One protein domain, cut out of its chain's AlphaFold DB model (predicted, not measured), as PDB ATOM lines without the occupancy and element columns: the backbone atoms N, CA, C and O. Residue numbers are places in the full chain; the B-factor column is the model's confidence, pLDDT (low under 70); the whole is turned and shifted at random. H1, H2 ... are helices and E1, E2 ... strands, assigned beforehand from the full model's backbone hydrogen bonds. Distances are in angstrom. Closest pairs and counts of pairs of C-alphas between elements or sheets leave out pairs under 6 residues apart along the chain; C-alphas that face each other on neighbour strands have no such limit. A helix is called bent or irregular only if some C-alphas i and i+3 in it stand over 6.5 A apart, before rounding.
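What this domain is: This is residues 745 to 871 of the 1083 residues of the protein "CHAT domain-containing protein" of Streptomyces sp. VMFN-G11Ma (UniProt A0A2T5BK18). A twisted sheet of five strands has the last part of the long helix H3, residues 823 to 830, packed on one face and the short helix H1 on the opposite face. H2 and H3 form a helical hairpin that reaches away from the sheet, and its tip, residues 806 to 811, sticks out. You will find 127 residues printed, with four named helices and five named strands in the order H1 E1 E2 E3 H2 H3 E4 H4 E5; the class is mixed, helices and strands. The sheet is mixed too, in the order E3 E2 E1 E4 E5. The whole is compact, with a radius of gyration of the C-alphas of 14.7 A and spans of 47 by 35 by 23 A.

How they stand to each other: Begin with E1, residues 755 to 763, E2, residues 767 to 776, and E3, residues 779 to 787: they make a meander, each strand the antiparallel neighbour of the one before, in two hairpins. Look at N 759 and O 771, 2.8 A apart, and at N 772 and O 783, 2.8 A. On the other side of E1 from E2 is E4, residues 838 to 843, parallel to E1, with N 756 and O 838 at 2.8 A. The edge strand E5, residues 868 to 870, is parallel to E4, with N 869 and O 839 at 2.9 A. H3, residues 811 to 830, is on the sheet at a height of 11.8 A, across the strands at 64 degrees to E2 on the local plane; its closest C-alphas to E3 are Trp 829 and Cys 785, 5.9 A. H2, residues 791 to 805, is not on the sheet; it touches H3, closest at the C-alphas of Trp 804 and Leu 814, 5.8 A, at a steep tilt of 41 degrees, opposite ways. E3, H2 H3 and E4 form a split strand-helix-strand unit, its two strands running the same way with E2 and E1 between them, and its crossover is right-handed. H1, residues 745 to 751, is on the opposite face from H3, at a height of 8.6 A. H4, residues 862 to 865, only grazes the sheet; E4, H4 and E5 form a strand-helix-strand unit, two parallel neighbour strands with a helix between, also right-handed. Every O i to N i+4 pair is within hydrogen-bond range in H2, 13 of 16 in H3 and 1 of 3 in H1, where 2 of 4 O i to N i+3 pairs are; H4 is too short for an i+4 pair.

Where its parts are: Find C-alpha 767 at (10.635, -0.941, -5.359); E2 runs 29.1 A from there to C-alpha 776. E3 spans 25.8 A, E1 25.4 A and E4 15.7 A. Find C-alpha 811 at (18.364, 22.686, 13.069), where H3 begins its 24.9 A, with a kink of 41 degrees near residue 824; H2 spans 21.0 A. H1 and H3 are only just irregular: C-alphas 747 and 750 are 6.9 A apart, 825 and 828 6.6 A. E5 ends at C-alpha 870, (30.516, 2.582, 4.220).

The domain as a whole: The two C-alphas farthest apart are those of Gly 778 and His 809, 47.2 A. The printed part has no cut. The link from E4 to H4, residues 844 to 861, is long; in it, residues 856 to 857 pair with 860 to 861, antiparallel. The mean pLDDT of the printed part is 94.2, and no printed residue is under 70.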
ATOM      1  N   ALA A 745      33.253 -13.348   3.917       92.06
ATOM      2  CA  ALA A 745      34.008 -13.440   5.163       92.06
ATOM      3  C   ALA A 745      35.291 -12.585   5.136       92.06
ATOM      4  O   ALA A 745      35.588 -11.917   6.120       92.06
ATOM      5  N   ASP A 746      35.995 -12.540   4.000       91.62
ATOM      6  CA  ASP A 746      37.247 -11.785   3.850       91.62
ATOM      7  C   ASP A 746      36.989 -10.269   3.856       91.62
ATOM      8  O   ASP A 746      37.768  -9.502   4.415       91.62
ATOM      9  N   VAL A 747      35.872  -9.836   3.262       92.19
ATOM     10  CA  VAL A 747      35.431  -8.427   3.262       92.19
ATOM     11  C   VAL A 747      34.938  -8.000   4.650       92.19
ATOM     12  O   VAL A 747      35.147  -6.865   5.066       92.19
ATOM     13  N   ALA A 748      34.288  -8.905   5.382       93.62
ATOM     14  CA  ALA A 748      33.713  -8.643   6.698       93.62
ATOM     15  C   ALA A 748      34.751  -8.652   7.834       93.62
ATOM     16  O   ALA A 748      34.613  -7.893   8.794       93.62
ATOM     17  N   ALA A 749      35.796  -9.481   7.728       92.88
ATOM     18  CA  ALA A 749      36.778  -9.699   8.789       92.88
ATOM     19  C   ALA A 749      37.397  -8.410   9.380       92.88
ATOM     20  O   ALA A 749      37.467  -8.321  10.609       92.88
ATOM     21  N   PRO A 750      37.776  -7.379   8.590       93.12
ATOM     22  CA  PRO A 750      38.350  -6.141   9.128       93.12
ATOM     23  C   PRO A 750      37.417  -5.344  10.053       93.12
ATOM     24  O   PRO A 750      37.884  -4.513  10.827       93.12
ATOM     25  N   PHE A 751      36.104  -5.575   9.991       94.19
ATOM     26  CA  PHE A 751      35.120  -4.874  10.820       94.19
ATOM     27  C   PHE A 751      34.893  -5.538  12.185       94.19
ATOM     28  O   PHE A 751      34.300  -4.914  13.068       94.19
ATOM     29  N   GLY A 752      35.403  -6.757  12.389       91.94
ATOM     30  CA  GLY A 752      35.177  -7.561  13.591       91.94
ATOM     31  C   GLY A 752      33.906  -8.417  13.522       91.94
ATOM     32  O   GLY A 752      33.294  -8.578  12.468       91.94
ATOM     33  N   SER A 753      33.520  -9.001  14.659       91.19
ATOM     34  CA  SER A 753      32.325  -9.846  14.815       91.19
ATOM     35  C   SER A 753      31.521  -9.359  16.029       91.19
ATOM     36  O   SER A 753      32.126  -9.208  17.095       91.19
ATOM     37  N   PRO A 754      30.196  -9.133  15.919       95.75
ATOM     38  CA  PRO A 754      29.363  -9.297  14.723       95.75
ATOM     39  C   PRO A 754      29.425  -8.094  13.757       95.75
ATOM     40  O   PRO A 754      29.596  -6.948  14.173       95.75
ATOM     41  N   VAL A 755      29.227  -8.350  12.460       97.06
ATOM     42  CA  VAL A 755      29.133  -7.318  11.410       97.06
ATOM     43  C   VAL A 755      27.953  -7.594  10.486       97.06
ATOM     44  O   VAL A 755      27.652  -8.737  10.169       97.06
ATOM     45  N   THR A 756      27.266  -6.544  10.055       97.44
ATOM     46  CA  THR A 756      26.179  -6.601   9.081       97.44
ATOM     47  C   THR A 756      26.510  -5.727   7.881       97.44
ATOM     48  O   THR A 756      26.667  -4.515   8.020       97.44
ATOM     49  N   ILE A 757      26.571  -6.322   6.691       97.25
ATOM     50  CA  ILE A 757      26.726  -5.572   5.439       97.25
ATOM     51  C   ILE A 757      25.345  -5.329   4.839       97.25
ATOM     52  O   ILE A 757      24.623  -6.285   4.573       97.25
ATOM     53  N   VAL A 758      24.982  -4.065   4.610       97.19
ATOM     54  CA  VAL A 758      23.670  -3.642   4.105       97.19
ATOM     55  C   VAL A 758      23.806  -2.982   2.737       97.19
ATOM     56  O   VAL A 758      24.276  -1.852   2.599       97.19
ATOM     57  N   GLN A 759      23.309  -3.661   1.710       95.75
ATOM     58  CA  GLN A 759      23.163  -3.128   0.363       95.75
ATOM     59  C   GLN A 759      21.784  -2.485   0.208       95.75
ATOM     60  O   GLN A 759      20.753  -3.162   0.210       95.75
ATOM     61  N   LEU A 760      21.762  -1.168   0.008       94.81
ATOM     62  CA  LEU A 760      20.539  -0.439  -0.318       94.81
ATOM     63  C   LEU A 760      20.417  -0.314  -1.829       94.81
ATOM     64  O   LEU A 760      21.298   0.248  -2.484       94.81
ATOM     65  N   LEU A 761      19.331  -0.826  -2.399       93.06
ATOM     66  CA  LEU A 761      19.105  -0.768  -3.838       93.06
ATOM     67  C   LEU A 761      17.671  -0.394  -4.174       93.06
ATOM     68  O   LEU A 761      16.730  -0.617  -3.414       93.06
ATOM     69  N   ARG A 762      17.498   0.153  -5.377       91.88
ATOM     70  CA  ARG A 762      16.184   0.388  -5.964       91.88
ATOM     71  C   ARG A 762      16.060  -0.339  -7.293       91.88
ATOM     72  O   ARG A 762      16.770  -0.025  -8.250       91.88
ATOM     73  N   SER A 763      15.065  -1.212  -7.372       91.75
ATOM     74  CA  SER A 763      14.565  -1.760  -8.624       91.75
ATOM     75  C   SER A 763      13.392  -0.910  -9.128       91.75
ATOM     76  O   SER A 763      12.432  -0.695  -8.384       91.75
ATOM     77  N   PRO A 764      13.401  -0.439 -10.390       88.81
ATOM     78  CA  PRO A 764      12.253   0.262 -10.965       88.81
ATOM     79  C   PRO A 764      10.947  -0.541 -10.901       88.81
ATOM     80  O   PRO A 764       9.886   0.058 -10.770       88.81
ATOM     81  N   GLN A 765      11.031  -1.874 -10.978       91.81
ATOM     82  CA  GLN A 765       9.868  -2.768 -11.002       91.81
ATOM     83  C   GLN A 765       9.487  -3.296  -9.614       91.81
ATOM     84  O   GLN A 765       8.308  -3.512  -9.355       91.81
ATOM     85  N   TYR A 766      10.463  -3.492  -8.721       93.94
ATOM     86  CA  TYR A 766      10.239  -4.159  -7.430       93.94
ATOM     87  C   TYR A 766      10.352  -3.227  -6.220       93.94
ATOM     88  O   TYR A 766      10.296  -3.689  -5.087       93.94
ATOM     89  N   GLY A 767      10.501  -1.919  -6.436       94.19
ATOM     90  CA  GLY A 767      10.635  -0.941  -5.359       94.19
ATOM     91  C   GLY A 767      12.042  -0.889  -4.763       94.19
ATOM     92  O   GLY A 767      13.026  -1.280  -5.399       94.19
ATOM     93  N   ALA A 768      12.144  -0.335  -3.560       96.19
ATOM     94  CA  ALA A 768      13.398  -0.214  -2.832       96.19
ATOM     95  C   ALA A 768      13.559  -1.326  -1.790       96.19
ATOM     96  O   ALA A 768      12.577  -1.781  -1.202       96.19
ATOM     97  N   TRP A 769      14.805  -1.743  -1.577       97.19
ATOM     98  CA  TRP A 769      15.170  -2.869  -0.726       97.19
ATOM     99  C   TRP A 769      16.435  -2.560   0.075       97.19
ATOM    100  O   TRP A 769      17.369  -1.952  -0.454       97.19
ATOM    101  N   ALA A 770      16.461  -3.033   1.318       97.56
ATOM    102  CA  ALA A 770      17.672  -3.288   2.083       97.56
ATOM    103  C   ALA A 770      17.955  -4.788   2.021       97.56
ATOM    104  O   ALA A 770      17.108  -5.596   2.406       97.56
ATOM    105  N   LEU A 771      19.125  -5.151   1.510       97.81
ATOM    106  CA  LEU A 771      19.615  -6.523   1.491       97.81
ATOM    107  C   LEU A 771      20.777  -6.615   2.464       97.81
ATOM    108  O   LEU A 771      21.749  -5.878   2.308       97.81
ATOM    109  N   GLY A 772      20.676  -7.492   3.448       97.19
ATOM    110  CA  GLY A 772      21.690  -7.645   4.471       97.19
ATOM    111  C   GLY A 772      22.364  -9.002   4.457       97.19
ATOM    112  O   GLY A 772      21.772 -10.007   4.057       97.19
ATOM    113  N   ALA A 773      23.604  -9.010   4.923       97.19
ATOM    114  CA  ALA A 773      24.328 -10.208   5.300       97.19
ATOM    115  C   ALA A 773      24.927  -9.996   6.694       97.19
ATOM    116  O   ALA A 773      25.830  -9.173   6.861       97.19
ATOM    117  N   ASP A 774      24.400 -10.715   7.683       96.31
ATOM    118  CA  ASP A 774      24.896 -10.720   9.056       96.31
ATOM    119  C   ASP A 774      25.972 -11.795   9.183       96.31
ATOM    120  O   ASP A 774      25.718 -12.967   8.902       96.31
ATOM    121  N   LEU A 775      27.157 -11.410   9.638       96.00
ATOM    122  CA  LEU A 775      28.263 -12.310   9.910       96.00
ATOM    123  C   LEU A 775      28.557 -12.328  11.401       96.00
ATOM    124  O   LEU A 775      28.809 -11.292  12.019       96.00
ATOM    125  N   THR A 776      28.514 -13.520  11.989       94.31
ATOM    126  CA  THR A 776      28.828 -13.749  13.401       94.31
ATOM    127  C   THR A 776      29.666 -15.013  13.507       94.31
ATOM    128  O   THR A 776      29.198 -16.096  13.183       94.31
ATOM    129  N   ASN A 777      30.917 -14.886  13.952       88.56
ATOM    130  CA  ASN A 777      31.829 -16.017  14.180       88.56
ATOM    131  C   ASN A 777      31.996 -16.966  12.971       88.56
ATOM    132  O   ASN A 777      32.173 -18.168  13.140       88.56
ATOM    133  N   GLY A 778      31.947 -16.421  11.750       84.56
ATOM    134  CA  GLY A 778      32.080 -17.179  10.499       84.56
ATOM    135  C   GLY A 778      30.758 -17.667   9.899       84.56
ATOM    136  O   GLY A 778      30.726 -17.969   8.706       84.56
ATOM    137  N   ASP A 779      29.665 -17.667  10.665       92.62
ATOM    138  CA  ASP A 779      28.330 -17.949  10.139       92.62
ATOM    139  C   ASP A 779      27.770 -16.715   9.432       92.62
ATOM    140  O   ASP A 779      27.893 -15.594   9.929       92.62
ATOM    141  N   CYS A 780      27.138 -16.925   8.276       95.25
ATOM    142  CA  CYS A 780      26.530 -15.868   7.476       95.25
ATOM    143  C   CYS A 780      25.020 -16.089   7.343       95.25
ATOM    144  O   CYS A 780      24.578 -17.107   6.806       95.25
ATOM    145  N   ARG A 781      24.227 -15.106   7.778       96.25
ATOM    146  CA  ARG A 781      22.773 -15.070   7.605       96.25
ATOM    147  C   ARG A 781      22.398 -13.930   6.669       96.25
ATOM    148  O   ARG A 781      22.645 -12.769   6.969       96.25
ATOM    149  N   TYR A 782      21.756 -14.258   5.558       97.50
ATOM    150  CA  TYR A 782      21.222 -13.252   4.646       97.50
ATOM    151  C   TYR A 782      19.823 -12.827   5.075       97.50
ATOM    152  O   TYR A 782      19.093 -13.619   5.664       97.50
ATOM    153  N   TRP A 783      19.459 -11.582   4.776       97.94
ATOM    154  CA  TRP A 783      18.098 -11.091   4.929       97.94
ATOM    155  C   TRP A 783      17.739 -10.066   3.853       97.94
ATOM    156  O   TRP A 783      18.596  -9.393   3.283       97.94
ATOM    157  N   SER A 784      16.448  -9.911   3.577       97.75
ATOM    158  CA  SER A 784      15.937  -8.837   2.724       97.75
ATOM    159  C   SER A 784      14.744  -8.130   3.361       97.75
ATOM    160  O   SER A 784      13.883  -8.749   3.988       97.75
ATOM    161  N   CYS A 785      14.691  -6.808   3.216       97.88
ATOM    162  CA  CYS A 785      13.600  -5.990   3.720       97.88
ATOM    163  C   CYS A 785      13.191  -4.930   2.701       97.88
ATOM    164  O   CYS A 785      14.031  -4.234   2.127       97.88
ATOM    165  N   ARG A 786      11.883  -4.803   2.474       97.19
ATOM    166  CA  ARG A 786      11.327  -3.804   1.566       97.19
ATOM    167  C   ARG A 786      11.306  -2.434   2.238       97.19
ATOM    168  O   ARG A 786      10.930  -2.310   3.398       97.19
ATOM    169  N   ILE A 787      11.663  -1.409   1.473       96.44
ATOM    170  CA  ILE A 787      11.683  -0.014   1.908       96.44
ATOM    171  C   ILE A 787      10.623   0.765   1.118       96.44
ATOM    172  O   ILE A 787      10.621   0.776  -0.118       96.44
ATOM    173  N   GLU A 788       9.720   1.437   1.824       94.94
ATOM    174  CA  GLU A 788       8.606   2.210   1.257       94.94
ATOM    175  C   GLU A 788       9.074   3.619   0.831       94.94
ATOM    176  O   GLU A 788       8.707   4.629   1.427       94.94
ATOM    177  N   VAL A 789       9.932   3.707  -0.198       95.12
ATOM    178  CA  VAL A 789      10.491   4.989  -0.679       95.12
ATOM    179  C   VAL A 789      10.442   5.166  -2.197       95.12
ATOM    180  O   VAL A 789      10.545   4.218  -2.980       95.12
ATOM    181  N   THR A 790      10.336   6.427  -2.629       93.88
ATOM    182  CA  THR A 790      10.399   6.842  -4.041       93.88
ATOM    183  C   THR A 790      11.712   7.581  -4.343       93.88
ATOM    184  O   THR A 790      12.306   8.161  -3.435       93.88
ATOM    185  N   PRO A 791      12.185   7.631  -5.607       91.62
ATOM    186  CA  PRO A 791      13.367   8.423  -5.973       91.62
ATOM    187  C   PRO A 791      13.231   9.893  -5.630       91.62
ATOM    188  O   PRO A 791      14.193  10.504  -5.184       91.62
ATOM    189  N   SER A 792      12.039  10.448  -5.848       94.50
ATOM    190  CA  SER A 792      11.753  11.845  -5.558       94.50
ATOM    191  C   SER A 792      11.913  12.116  -4.069       94.50
ATOM    192  O   SER A 792      12.568  13.081  -3.711       94.50
ATOM    193  N   LEU A 793      11.410  11.226  -3.206       95.12
ATOM    194  CA  LEU A 793      11.606  11.341  -1.763       95.12
ATOM    195  C   LEU A 793      13.088  11.262  -1.374       95.12
ATOM    196  O   LEU A 793      13.552  12.106  -0.620       95.12
ATOM    197  N   LEU A 794      13.835  10.288  -1.901       95.00
ATOM    198  CA  LEU A 794      15.267  10.152  -1.600       95.00
ATOM    199  C   LEU A 794      16.070  11.373  -2.074       95.00
ATOM    200  O   LEU A 794      16.993  11.806  -1.391       95.00
ATOM    201  N   ASN A 795      15.711  11.950  -3.224       93.50
ATOM    202  CA  ASN A 795      16.318  13.186  -3.712       93.50
ATOM    203  C   ASN A 795      15.955  14.385  -2.832       93.50
ATOM    204  O   ASN A 795      16.862  15.123  -2.469       93.50
ATOM    205  N   ILE A 796      14.684  14.528  -2.440       95.38
ATOM    206  CA  ILE A 796      14.229  15.582  -1.520       95.38
ATOM    207  C   ILE A 796      14.984  15.489  -0.195       95.38
ATOM    208  O   ILE A 796      15.516  16.493   0.253       95.38
ATOM    209  N   LEU A 797      15.083  14.297   0.405       95.62
ATOM    210  CA  LEU A 797      15.833  14.097   1.648       95.62
ATOM    211  C   LEU A 797      17.304  14.483   1.478       95.62
ATOM    212  O   LEU A 797      17.849  15.193   2.316       95.62
ATOM    213  N   ARG A 798      17.945  14.058   0.383       94.00
ATOM    214  CA  ARG A 798      19.348  14.394   0.113       94.00
ATOM    215  C   ARG A 798      19.556  15.903  -0.019       94.00
ATOM    216  O   ARG A 798      20.464  16.438   0.601       94.00
ATOM    217  N   GLU A 799      18.730  16.565  -0.823       93.25
ATOM    218  CA  GLU A 799      18.821  18.006  -1.083       93.25
ATOM    219  C   GLU A 799      18.472  18.832   0.158       93.25
ATOM    220  O   GLU A 799      19.153  19.815   0.437       93.25
ATOM    221  N   ALA A 800      17.467  18.418   0.935       94.25
ATOM    222  CA  ALA A 800      17.085  19.086   2.173       94.25
ATOM    223  C   ALA A 800      18.184  18.964   3.236       94.25
ATOM    224  O   ALA A 800      18.636  19.977   3.762       94.25
ATOM    225  N   ILE A 801      18.692  17.753   3.489       94.12
ATOM    226  CA  ILE A 801      19.792  17.539   4.439       94.12
ATOM    227  C   ILE A 801      21.035  18.337   4.011       94.12
ATOM    228  O   ILE A 801      21.645  19.024   4.831       94.12
ATOM    229  N   GLU A 802      21.387  18.318   2.722       91.50
ATOM    230  CA  GLU A 802      22.489  19.119   2.176       91.50
ATOM    231  C   GLU A 802      22.274  20.625   2.409       91.50
ATOM    232  O   GLU A 802      23.164  21.295   2.932       91.50
ATOM    233  N   ALA A 803      21.083  21.150   2.114       92.06
ATOM    234  CA  ALA A 803      20.756  22.557   2.326       92.06
ATOM    235  C   ALA A 803      20.826  22.963   3.809       92.06
ATOM    236  O   ALA A 803      21.383  24.013   4.140       92.06
ATOM    237  N   TRP A 804      20.306  22.131   4.716       91.88
ATOM    238  CA  TRP A 804      20.289  22.444   6.145       91.88
ATOM    239  C   TRP A 804      21.659  22.327   6.804       91.88
ATOM    240  O   TRP A 804      21.970  23.123   7.688       91.88
ATOM    241  N   THR A 805      22.504  21.391   6.362       88.94
ATOM    242  CA  THR A 805      23.888  21.304   6.863       88.94
ATOM    243  C   THR A 805      24.712  22.549   6.517       88.94
ATOM    244  O   THR A 805      25.517  22.985   7.336       88.94
ATOM    245  N   GLY A 806      24.438  23.196   5.376       85.69
ATOM    246  CA  GLY A 806      25.054  24.474   5.000       85.69
ATOM    247  C   GLY A 806      24.447  25.721   5.663       85.69
ATOM    248  O   GLY A 806      25.025  26.804   5.567       85.69
ATOM    249  N   SER A 807      23.295  25.607   6.333       86.94
ATOM    250  CA  SER A 807      22.561  26.746   6.899       86.94
ATOM    251  C   SER A 807      22.848  26.954   8.393       86.94
ATOM    252  O   SER A 807      22.886  26.018   9.200       86.94
ATOM    253  N   GLN A 808      22.983  28.220   8.809       82.25
ATOM    254  CA  GLN A 808      23.079  28.577  10.231       82.25
ATOM    255  C   GLN A 808      21.739  28.419  10.972       82.25
ATOM    256  O   GLN A 808      21.732  28.192  12.185       82.25
ATOM    257  N   HIS A 809      20.620  28.462  10.248       82.88
ATOM    258  CA  HIS A 809      19.263  28.287  10.771       82.88
ATOM    259  C   HIS A 809      18.646  26.964  10.293       82.88
ATOM    260  O   HIS A 809      19.025  26.446   9.245       82.88
ATOM    261  N   GLY A 810      17.661  26.442  11.027       86.06
ATOM    262  CA  GLY A 810      16.900  25.257  10.608       86.06
ATOM    263  C   GLY A 810      17.385  23.921  11.175       86.06
ATOM    264  O   GLY A 810      17.158  22.885  10.558       86.06
ATOM    265  N   GLN A 811      18.010  23.922  12.357       90.69
ATOM    266  CA  GLN A 811      18.364  22.686  13.069       90.69
ATOM    267  C   GLN A 811      17.148  21.772  13.288       90.69
ATOM    268  O   GLN A 811      17.260  20.567  13.089       90.69
ATOM    269  N   ASP A 812      15.983  22.337  13.615       92.94
ATOM    270  CA  ASP A 812      14.755  21.557  13.803       92.94
ATOM    271  C   ASP A 812      14.301  20.862  12.513       92.94
ATOM    272  O   ASP A 812      13.895  19.702  12.552       92.94
ATOM    273  N   TYR A 813      14.434  21.534  11.362       95.25
ATOM    274  CA  TYR A 813      14.127  20.945  10.055       95.25
ATOM    275  C   TYR A 813      15.115  19.836   9.691       95.25
ATOM    276  O   TYR A 813      14.692  18.781   9.233       95.25
ATOM    277  N   LEU A 814      16.411  20.027   9.970       95.81
ATOM    278  CA  LEU A 814      17.412  18.977   9.788       95.81
ATOM    279  C   LEU A 814      17.082  17.743  10.634       95.81
ATOM    280  O   LEU A 814      17.083  16.631  10.117       95.81
ATOM    281  N   LEU A 815      16.777  17.926  11.922       96.81
ATOM    282  CA  LEU A 815      16.393  16.822  12.804       96.81
ATOM    283  C   LEU A 815      15.134  16.112  12.295       96.81
ATOM    284  O   LEU A 815      15.072  14.886  12.339       96.81
ATOM    285  N   GLU A 816      14.158  16.854  11.774       97.44
ATOM    286  CA  GLU A 816      12.953  16.273  11.187       97.44
ATOM    287  C   GLU A 816      13.247  15.457   9.921       97.44
ATOM    288  O   GLU A 816      12.775  14.327   9.788       97.44
ATOM    289  N   ASP A 817      14.100  15.961   9.028       97.50
ATOM    290  CA  ASP A 817      14.529  15.224   7.837       97.50
ATOM    291  C   ASP A 817      15.345  13.966   8.197       97.50
ATOM    292  O   ASP A 817      15.211  12.936   7.533       97.50
ATOM    293  N   LEU A 818      16.130  13.988   9.282       98.00
ATOM    294  CA  LEU A 818      16.854  12.814   9.793       98.00
ATOM    295  C   LEU A 818      15.932  11.786  10.454       98.00
ATOM    296  O   LEU A 818      16.145  10.583  10.275       98.00
ATOM    297  N   ARG A 819      14.892  12.227  11.174       98.44
ATOM    298  CA  ARG A 819      13.830  11.333  11.672       98.44
ATOM    299  C   ARG A 819      13.084  10.698  10.517       98.44
ATOM    300  O   ARG A 819      12.814   9.500  10.534       98.44
ATOM    301  N   ARG A 820      12.799  11.477   9.473       97.94
ATOM    302  CA  ARG A 820      12.172  10.977   8.252       97.94
ATOM    303  C   ARG A 820      13.075   9.987   7.523       97.94
ATOM    304  O   ARG A 820      12.578   8.952   7.078       97.94
ATOM    305  N   LEU A 821      14.382  10.247   7.437       97.81
ATOM    306  CA  LEU A 821      15.364   9.304   6.895       97.81
ATOM    307  C   LEU A 821      15.369   7.997   7.697       97.81
ATOM    308  O   LEU A 821      15.265   6.927   7.102       97.81
ATOM    309  N   HIS A 822      15.410   8.069   9.029       98.25
ATOM    310  CA  HIS A 822      15.326   6.886   9.884       98.25
ATOM    311  C   HIS A 822      14.020   6.121   9.661       98.25
ATOM    312  O   HIS A 822      14.057   4.951   9.292       98.25
ATOM    313  N   ALA A 823      12.874   6.782   9.825       97.88
ATOM    314  CA  ALA A 823      11.555   6.166   9.736       97.88
ATOM    315  C   ALA A 823      11.307   5.493   8.380       97.88
ATOM    316  O   ALA A 823      10.694   4.429   8.321       97.88
ATOM    317  N   THR A 824      11.786   6.102   7.292       96.88
ATOM    318  CA  THR A 824      11.531   5.598   5.937       96.88
ATOM    319  C   THR A 824      12.584   4.617   5.443       96.88
ATOM    320  O   THR A 824      12.217   3.696   4.720       96.88
ATOM    321  N   VAL A 825      13.862   4.789   5.801       97.06
ATOM    322  CA  VAL A 825      14.971   3.999   5.239       97.06
ATOM    323  C   VAL A 825      15.543   2.990   6.222       97.06
ATOM    324  O   VAL A 825      15.786   1.872   5.791       97.06
ATOM    325  N   VAL A 826      15.771   3.339   7.493       97.38
ATOM    326  CA  VAL A 826      16.522   2.501   8.460       97.38
ATOM    327  C   VAL A 826      15.598   1.646   9.330       97.38
ATOM    328  O   VAL A 826      15.772   0.431   9.431       97.38
ATOM    329  N   HIS A 827      14.559   2.260   9.896       97.38
ATOM    330  CA  HIS A 827      13.585   1.612  10.768       97.38
ATOM    331  C   HIS A 827      12.989   0.303  10.209       97.38
ATOM    332  O   HIS A 827      12.860  -0.642  10.985       97.38
ATOM    333  N   PRO A 828      12.677   0.172   8.898       97.44
ATOM    334  CA  PRO A 828      12.075  -1.054   8.368       97.44
ATOM    335  C   PRO A 828      12.900  -2.328   8.590       97.44
ATOM    336  O   PRO A 828      12.346  -3.426   8.577       97.44
ATOM    337  N   TRP A 829      14.220  -2.220   8.751       96.56
ATOM    338  CA  TRP A 829      15.107  -3.382   8.840       96.56
ATOM    339  C   TRP A 829      16.062  -3.368  10.029       96.56
ATOM    340  O   TRP A 829      16.689  -4.394  10.273       96.56
ATOM    341  N   ILE A 830      16.141  -2.284  10.805       96.31
ATOM    342  CA  ILE A 830      17.051  -2.198  11.958       96.31
ATOM    343  C   ILE A 830      16.828  -3.322  12.983       96.31
ATOM    344  O   ILE A 830      17.778  -3.847  13.535       96.31
ATOM    345  N   GLY A 831      15.596  -3.804  13.167       95.06
ATOM    346  CA  GLY A 831      15.324  -4.942  14.057       95.06
ATOM    347  C   GLY A 831      15.898  -6.289  13.586       95.06
ATOM    348  O   GLY A 831      15.750  -7.287  14.286       95.06
ATOM    349  N   ARG A 832      16.501  -6.354  12.388       94.69
ATOM    350  CA  ARG A 832      17.121  -7.572  11.843       94.69
ATOM    351  C   ARG A 832      18.606  -7.687  12.160       94.69
ATOM    352  O   ARG A 832      19.123  -8.796  12.075       94.69
ATOM    353  N   ILE A 833      19.273  -6.587  12.507       94.38
ATOM    354  CA  ILE A 833      20.713  -6.598  12.780       94.38
ATOM    355  C   ILE A 833      20.981  -7.016  14.227       94.38
ATOM    356  O   ILE A 833      20.164  -6.772  15.116       94.38
ATOM    357  N   THR A 834      22.122  -7.656  14.471       89.38
ATOM    358  CA  THR A 834      22.539  -8.007  15.834       89.38
ATOM    359  C   THR A 834      22.868  -6.735  16.619       89.38
ATOM    360  O   THR A 834      23.538  -5.835  16.109       89.38
ATOM    361  N   GLU A 835      22.408  -6.653  17.867       88.38
ATOM    362  CA  GLU A 835      22.710  -5.528  18.757       88.38
ATOM    363  C   GLU A 835      24.230  -5.355  18.916       88.38
ATOM    364  O   GLU A 835      24.970  -6.332  19.045       88.38
ATOM    365  N   GLY A 836      24.709  -4.111  18.832       87.50
ATOM    366  CA  GLY A 836      26.138  -3.793  18.874       87.50
ATOM    367  C   GLY A 836      26.950  -4.218  17.640       87.50
ATOM    368  O   GLY A 836      28.160  -3.994  17.618       87.50
ATOM    369  N   ALA A 837      26.332  -4.798  16.602       93.12
ATOM    370  CA  ALA A 837      27.043  -5.120  15.366       93.12
ATOM    371  C   ALA A 837      27.540  -3.862  14.652       93.12
ATOM    372  O   ALA A 837      26.867  -2.825  14.638       93.12
ATOM    373  N   ALA A 838      28.694  -3.986  13.995       97.00
ATOM    374  CA  ALA A 838      29.106  -3.007  12.999       97.00
ATOM    375  C   ALA A 838      28.151  -3.072  11.798       97.00
ATOM    376  O   ALA A 838      27.840  -4.158  11.313       97.00
ATOM    377  N   VAL A 839      27.692  -1.924  11.309       97.75
ATOM    378  CA  VAL A 839      26.796  -1.810  10.152       97.75
ATOM    379  C   VAL A 839      27.562  -1.160   9.012       97.75
ATOM    380  O   VAL A 839      27.972  -0.006   9.109       97.75
ATOM    381  N   VAL A 840      27.746  -1.895   7.921       97.44
ATOM    382  CA  VAL A 840      28.511  -1.440   6.760       97.44
ATOM    383  C   VAL A 840      27.574  -1.250   5.580       97.44
ATOM    384  O   VAL A 840      27.020  -2.211   5.052       97.44
ATOM    385  N   PHE A 841      27.384  -0.008   5.152       96.38
ATOM    386  CA  PHE A 841      26.494   0.316   4.045       96.38
ATOM    387  C   PHE A 841      27.209   0.269   2.698       96.38
ATOM    388  O   PHE A 841      28.249   0.898   2.526       96.38
ATOM    389  N   ILE A 842      26.580  -0.355   1.703       92.88
ATOM    390  CA  ILE A 842      26.959  -0.228   0.291       92.88
ATOM    391  C   ILE A 842      25.818   0.514  -0.414       92.88
ATOM    392  O   ILE A 842      24.835  -0.097  -0.850       92.88
ATOM    393  N   PRO A 843      25.840   1.858  -0.448       84.56
ATOM    394  CA  PRO A 843      24.724   2.625  -0.977       84.56
ATOM    395  C   PRO A 843      24.781   2.696  -2.508       84.56
ATOM    396  O   PRO A 843      25.736   3.211  -3.088       84.56
ATOM    397  N   HIS A 844      23.715   2.254  -3.181       83.56
ATOM    398  CA  HIS A 844      23.644   2.268  -4.643       83.56
ATOM    399  C   HIS A 844      22.593   3.253  -5.183       83.56
ATOM    400  O   HIS A 844      21.477   3.382  -4.663       83.56
ATOM    401  N   ARG A 845      22.920   3.924  -6.297       84.00
ATOM    402  CA  ARG A 845      22.029   4.832  -7.048       84.00
ATOM    403  C   ARG A 845      21.379   5.906  -6.169       84.00
ATOM    404  O   ARG A 845      22.029   6.849  -5.745       84.00
ATOM    405  N   ALA A 846      20.072   5.789  -5.938       87.19
ATOM    406  CA  ALA A 846      19.283   6.798  -5.240       87.19
ATOM    407  C   ALA A 846      19.576   6.843  -3.731       87.19
ATOM    408  O   ALA A 846      19.190   7.807  -3.080       87.19
ATOM    409  N   PHE A 847      20.256   5.836  -3.180       92.38
ATOM    410  CA  PHE A 847      20.676   5.827  -1.779       92.38
ATOM    411  C   PHE A 847      22.064   6.434  -1.562       92.38
ATOM    412  O   PHE A 847      22.392   6.801  -0.437       92.38
ATOM    413  N   SER A 848      22.865   6.568  -2.623       89.69
ATOM    414  CA  SER A 848      24.203   7.153  -2.540       89.69
ATOM    415  C   SER A 848      24.132   8.604  -2.064       89.69
ATOM    416  O   SER A 848      23.258   9.386  -2.470       89.69
ATOM    417  N   GLY A 849      25.050   8.940  -1.162       89.31
ATOM    418  CA  GLY A 849      25.138  10.258  -0.550       89.31
ATOM    419  C   GLY A 849      24.017  10.622   0.428       89.31
ATOM    420  O   GLY A 849      23.721  11.804   0.565       89.31
ATOM    421  N   LEU A 850      23.364   9.650   1.075       94.56
ATOM    422  CA  LEU A 850      22.530   9.892   2.262       94.56
ATOM    423  C   LEU A 850      23.348   9.606   3.538       94.56
ATOM    424  O   LEU A 850      23.995   8.557   3.601       94.56
ATOM    425  N   PRO A 851      23.298  10.463   4.578       96.12
ATOM    426  CA  PRO A 851      24.038  10.240   5.820       96.12
ATOM    427  C   PRO A 851      23.302   9.245   6.732       96.12
ATOM    428  O   PRO A 851      22.726   9.601   7.753       96.12
ATOM    429  N   LEU A 852      23.286   7.970   6.335       96.94
ATOM    430  CA  LEU A 852      22.598   6.888   7.059       96.94
ATOM    431  C   LEU A 852      23.067   6.721   8.514       96.94
ATOM    432  O   LEU A 852      22.245   6.419   9.372       96.94
ATOM    433  N   HIS A 853      24.345   6.975   8.804       97.31
ATOM    434  CA  HIS A 853      24.893   6.994  10.165       97.31
ATOM    435  C   HIS A 853      24.188   8.015  11.082       97.31
ATOM    436  O   HIS A 853      24.094   7.813  12.290       97.31
ATOM    437  N   ALA A 854      23.644   9.089  10.502       97.62
ATOM    438  CA  ALA A 854      22.961  10.162  11.211       97.62
ATOM    439  C   ALA A 854      21.441   9.979  11.314       97.62
ATOM    440  O   ALA A 854      20.763  10.842  11.875       97.62
ATOM    441  N   ALA A 855      20.881   8.898  10.765       97.88
ATOM    442  CA  ALA A 855      19.452   8.627  10.845       97.88
ATOM    443  C   ALA A 855      18.995   8.626  12.319       97.88
ATOM    444  O   ALA A 855      19.530   7.867  13.126       97.88
ATOM    445  N   LEU A 856      18.038   9.499  12.659       98.12
ATOM    446  CA  LEU A 856      17.611   9.758  14.037       98.12
ATOM    447  C   LEU A 856      16.379   8.917  14.401       98.12
ATOM    448  O   LEU A 856      15.266   9.210  13.960       98.12
ATOM    449  N   GLY A 857      16.592   7.866  15.188       97.19
ATOM    450  CA  GLY A 857      15.552   6.997  15.729       97.19
ATOM    451  C   GLY A 857      15.036   7.435  17.103       97.19
ATOM    452  O   GLY A 857      15.437   8.482  17.614       97.19
ATOM    453  N   PRO A 858      14.132   6.645  17.715       95.94
ATOM    454  CA  PRO A 858      13.632   6.913  19.066       95.94
ATOM    455  C   PRO A 858      14.732   6.828  20.131       95.94
ATOM    456  O   PRO A 858      14.672   7.562  21.113       95.94
ATOM    457  N   ASP A 859      15.741   5.985  19.906       93.69
ATOM    458  CA  ASP A 859      16.844   5.750  20.842       93.69
ATOM    459  C   ASP A 859      18.051   6.671  20.589       93.69
ATOM    460  O   ASP A 859      19.047   6.584  21.296       93.69
ATOM    461  N   GLY A 860      17.989   7.548  19.583       96.38
ATOM    462  CA  GLY A 860      19.098   8.411  19.161       96.38
ATOM    463  C   GLY A 860      19.519   8.171  17.712       96.38
ATOM    464  O   GLY A 860      18.804   7.545  16.922       96.38
ATOM    465  N   HIS A 861      20.665   8.719  17.328       97.69
ATOM    466  CA  HIS A 861      21.253   8.522  16.011       97.69
ATOM    467  C   HIS A 861      21.824   7.107  15.863       97.69
ATOM    468  O   HIS A 861      22.352   6.530  16.810       97.69
ATOM    469  N   LEU A 862      21.782   6.552  14.649       97.19
ATOM    470  CA  LEU A 862      22.273   5.193  14.381       97.19
ATOM    471  C   LEU A 862      23.737   4.980  14.824       97.19
ATOM    472  O   LEU A 862      24.068   3.929  15.369       97.19
ATOM    473  N   VAL A 863      24.595   5.986  14.622       96.94
ATOM    474  CA  VAL A 863      26.017   5.970  15.014       96.94
ATOM    475  C   VAL A 863      26.244   5.904  16.533       96.94
ATOM    476  O   VAL A 863      27.313   5.488  16.971       96.94
ATOM    477  N   GLU A 864      25.256   6.266  17.356       96.12
ATOM    478  CA  GLU A 864      25.374   6.160  18.819       96.12
ATOM    479  C   GLU A 864      25.346   4.702  19.283       96.12
ATOM    480  O   GLU A 864      26.035   4.358  20.241       96.12
ATOM    481  N   HIS A 865      24.627   3.843  18.557       94.56
ATOM    482  CA  HIS A 865      24.364   2.448  18.938       94.56
ATOM    483  C   HIS A 865      25.179   1.431  18.140       94.56
ATOM    484  O   HIS A 865      25.432   0.324  18.612       94.56
ATOM    485  N   HIS A 866      25.604   1.797  16.930       96.25
ATOM    486  CA  HIS A 866      26.309   0.907  16.012       96.25
ATOM    487  C   HIS A 866      27.560   1.565  15.433       96.25
ATOM    488  O   HIS A 866      27.570   2.752  15.108       96.25
ATOM    489  N   ARG A 867      28.606   0.759  15.207       96.19
ATOM    490  CA  ARG A 867      29.764   1.163  14.392       96.19
ATOM    491  C   ARG A 867      29.326   1.237  12.934       96.19
ATOM    492  O   ARG A 867      29.213   0.201  12.285       96.19
ATOM    493  N   VAL A 868      29.045   2.437  12.429       97.56
ATOM    494  CA  VAL A 868      28.533   2.627  11.063       97.56
ATOM    495  C   VAL A 868      29.655   3.005  10.099       97.56
ATOM    496  O   VAL A 868      30.234   4.080  10.225       97.56
ATOM    497  N   GLY A 869      29.914   2.147   9.113       96.38
ATOM    498  CA  GLY A 869      30.864   2.387   8.024       96.38
ATOM    499  C   GLY A 869      30.209   2.291   6.647       96.38
ATOM    500  O   GLY A 869      29.050   1.889   6.508       96.38
ATOM    501  N   TYR A 870      30.960   2.644   5.609       95.81
ATOM    502  CA  TYR A 870      30.516   2.582   4.220       95.81
ATOM    503  C   TYR A 870      31.540   1.847   3.363       95.81
ATOM    504  O   TYR A 870      32.740   2.035   3.518       95.81
ATOM    505  N   LEU A 871      31.074   1.050   2.407       93.19
ATOM    506  CA  LEU A 871      31.915   0.447   1.379       93.19
ATOM    507  C   LEU A 871      31.420   0.873  -0.006       93.19
ATOM    508  O   LEU A 871      30.211   0.890  -0.254       93.19
TER     509      LEU A 871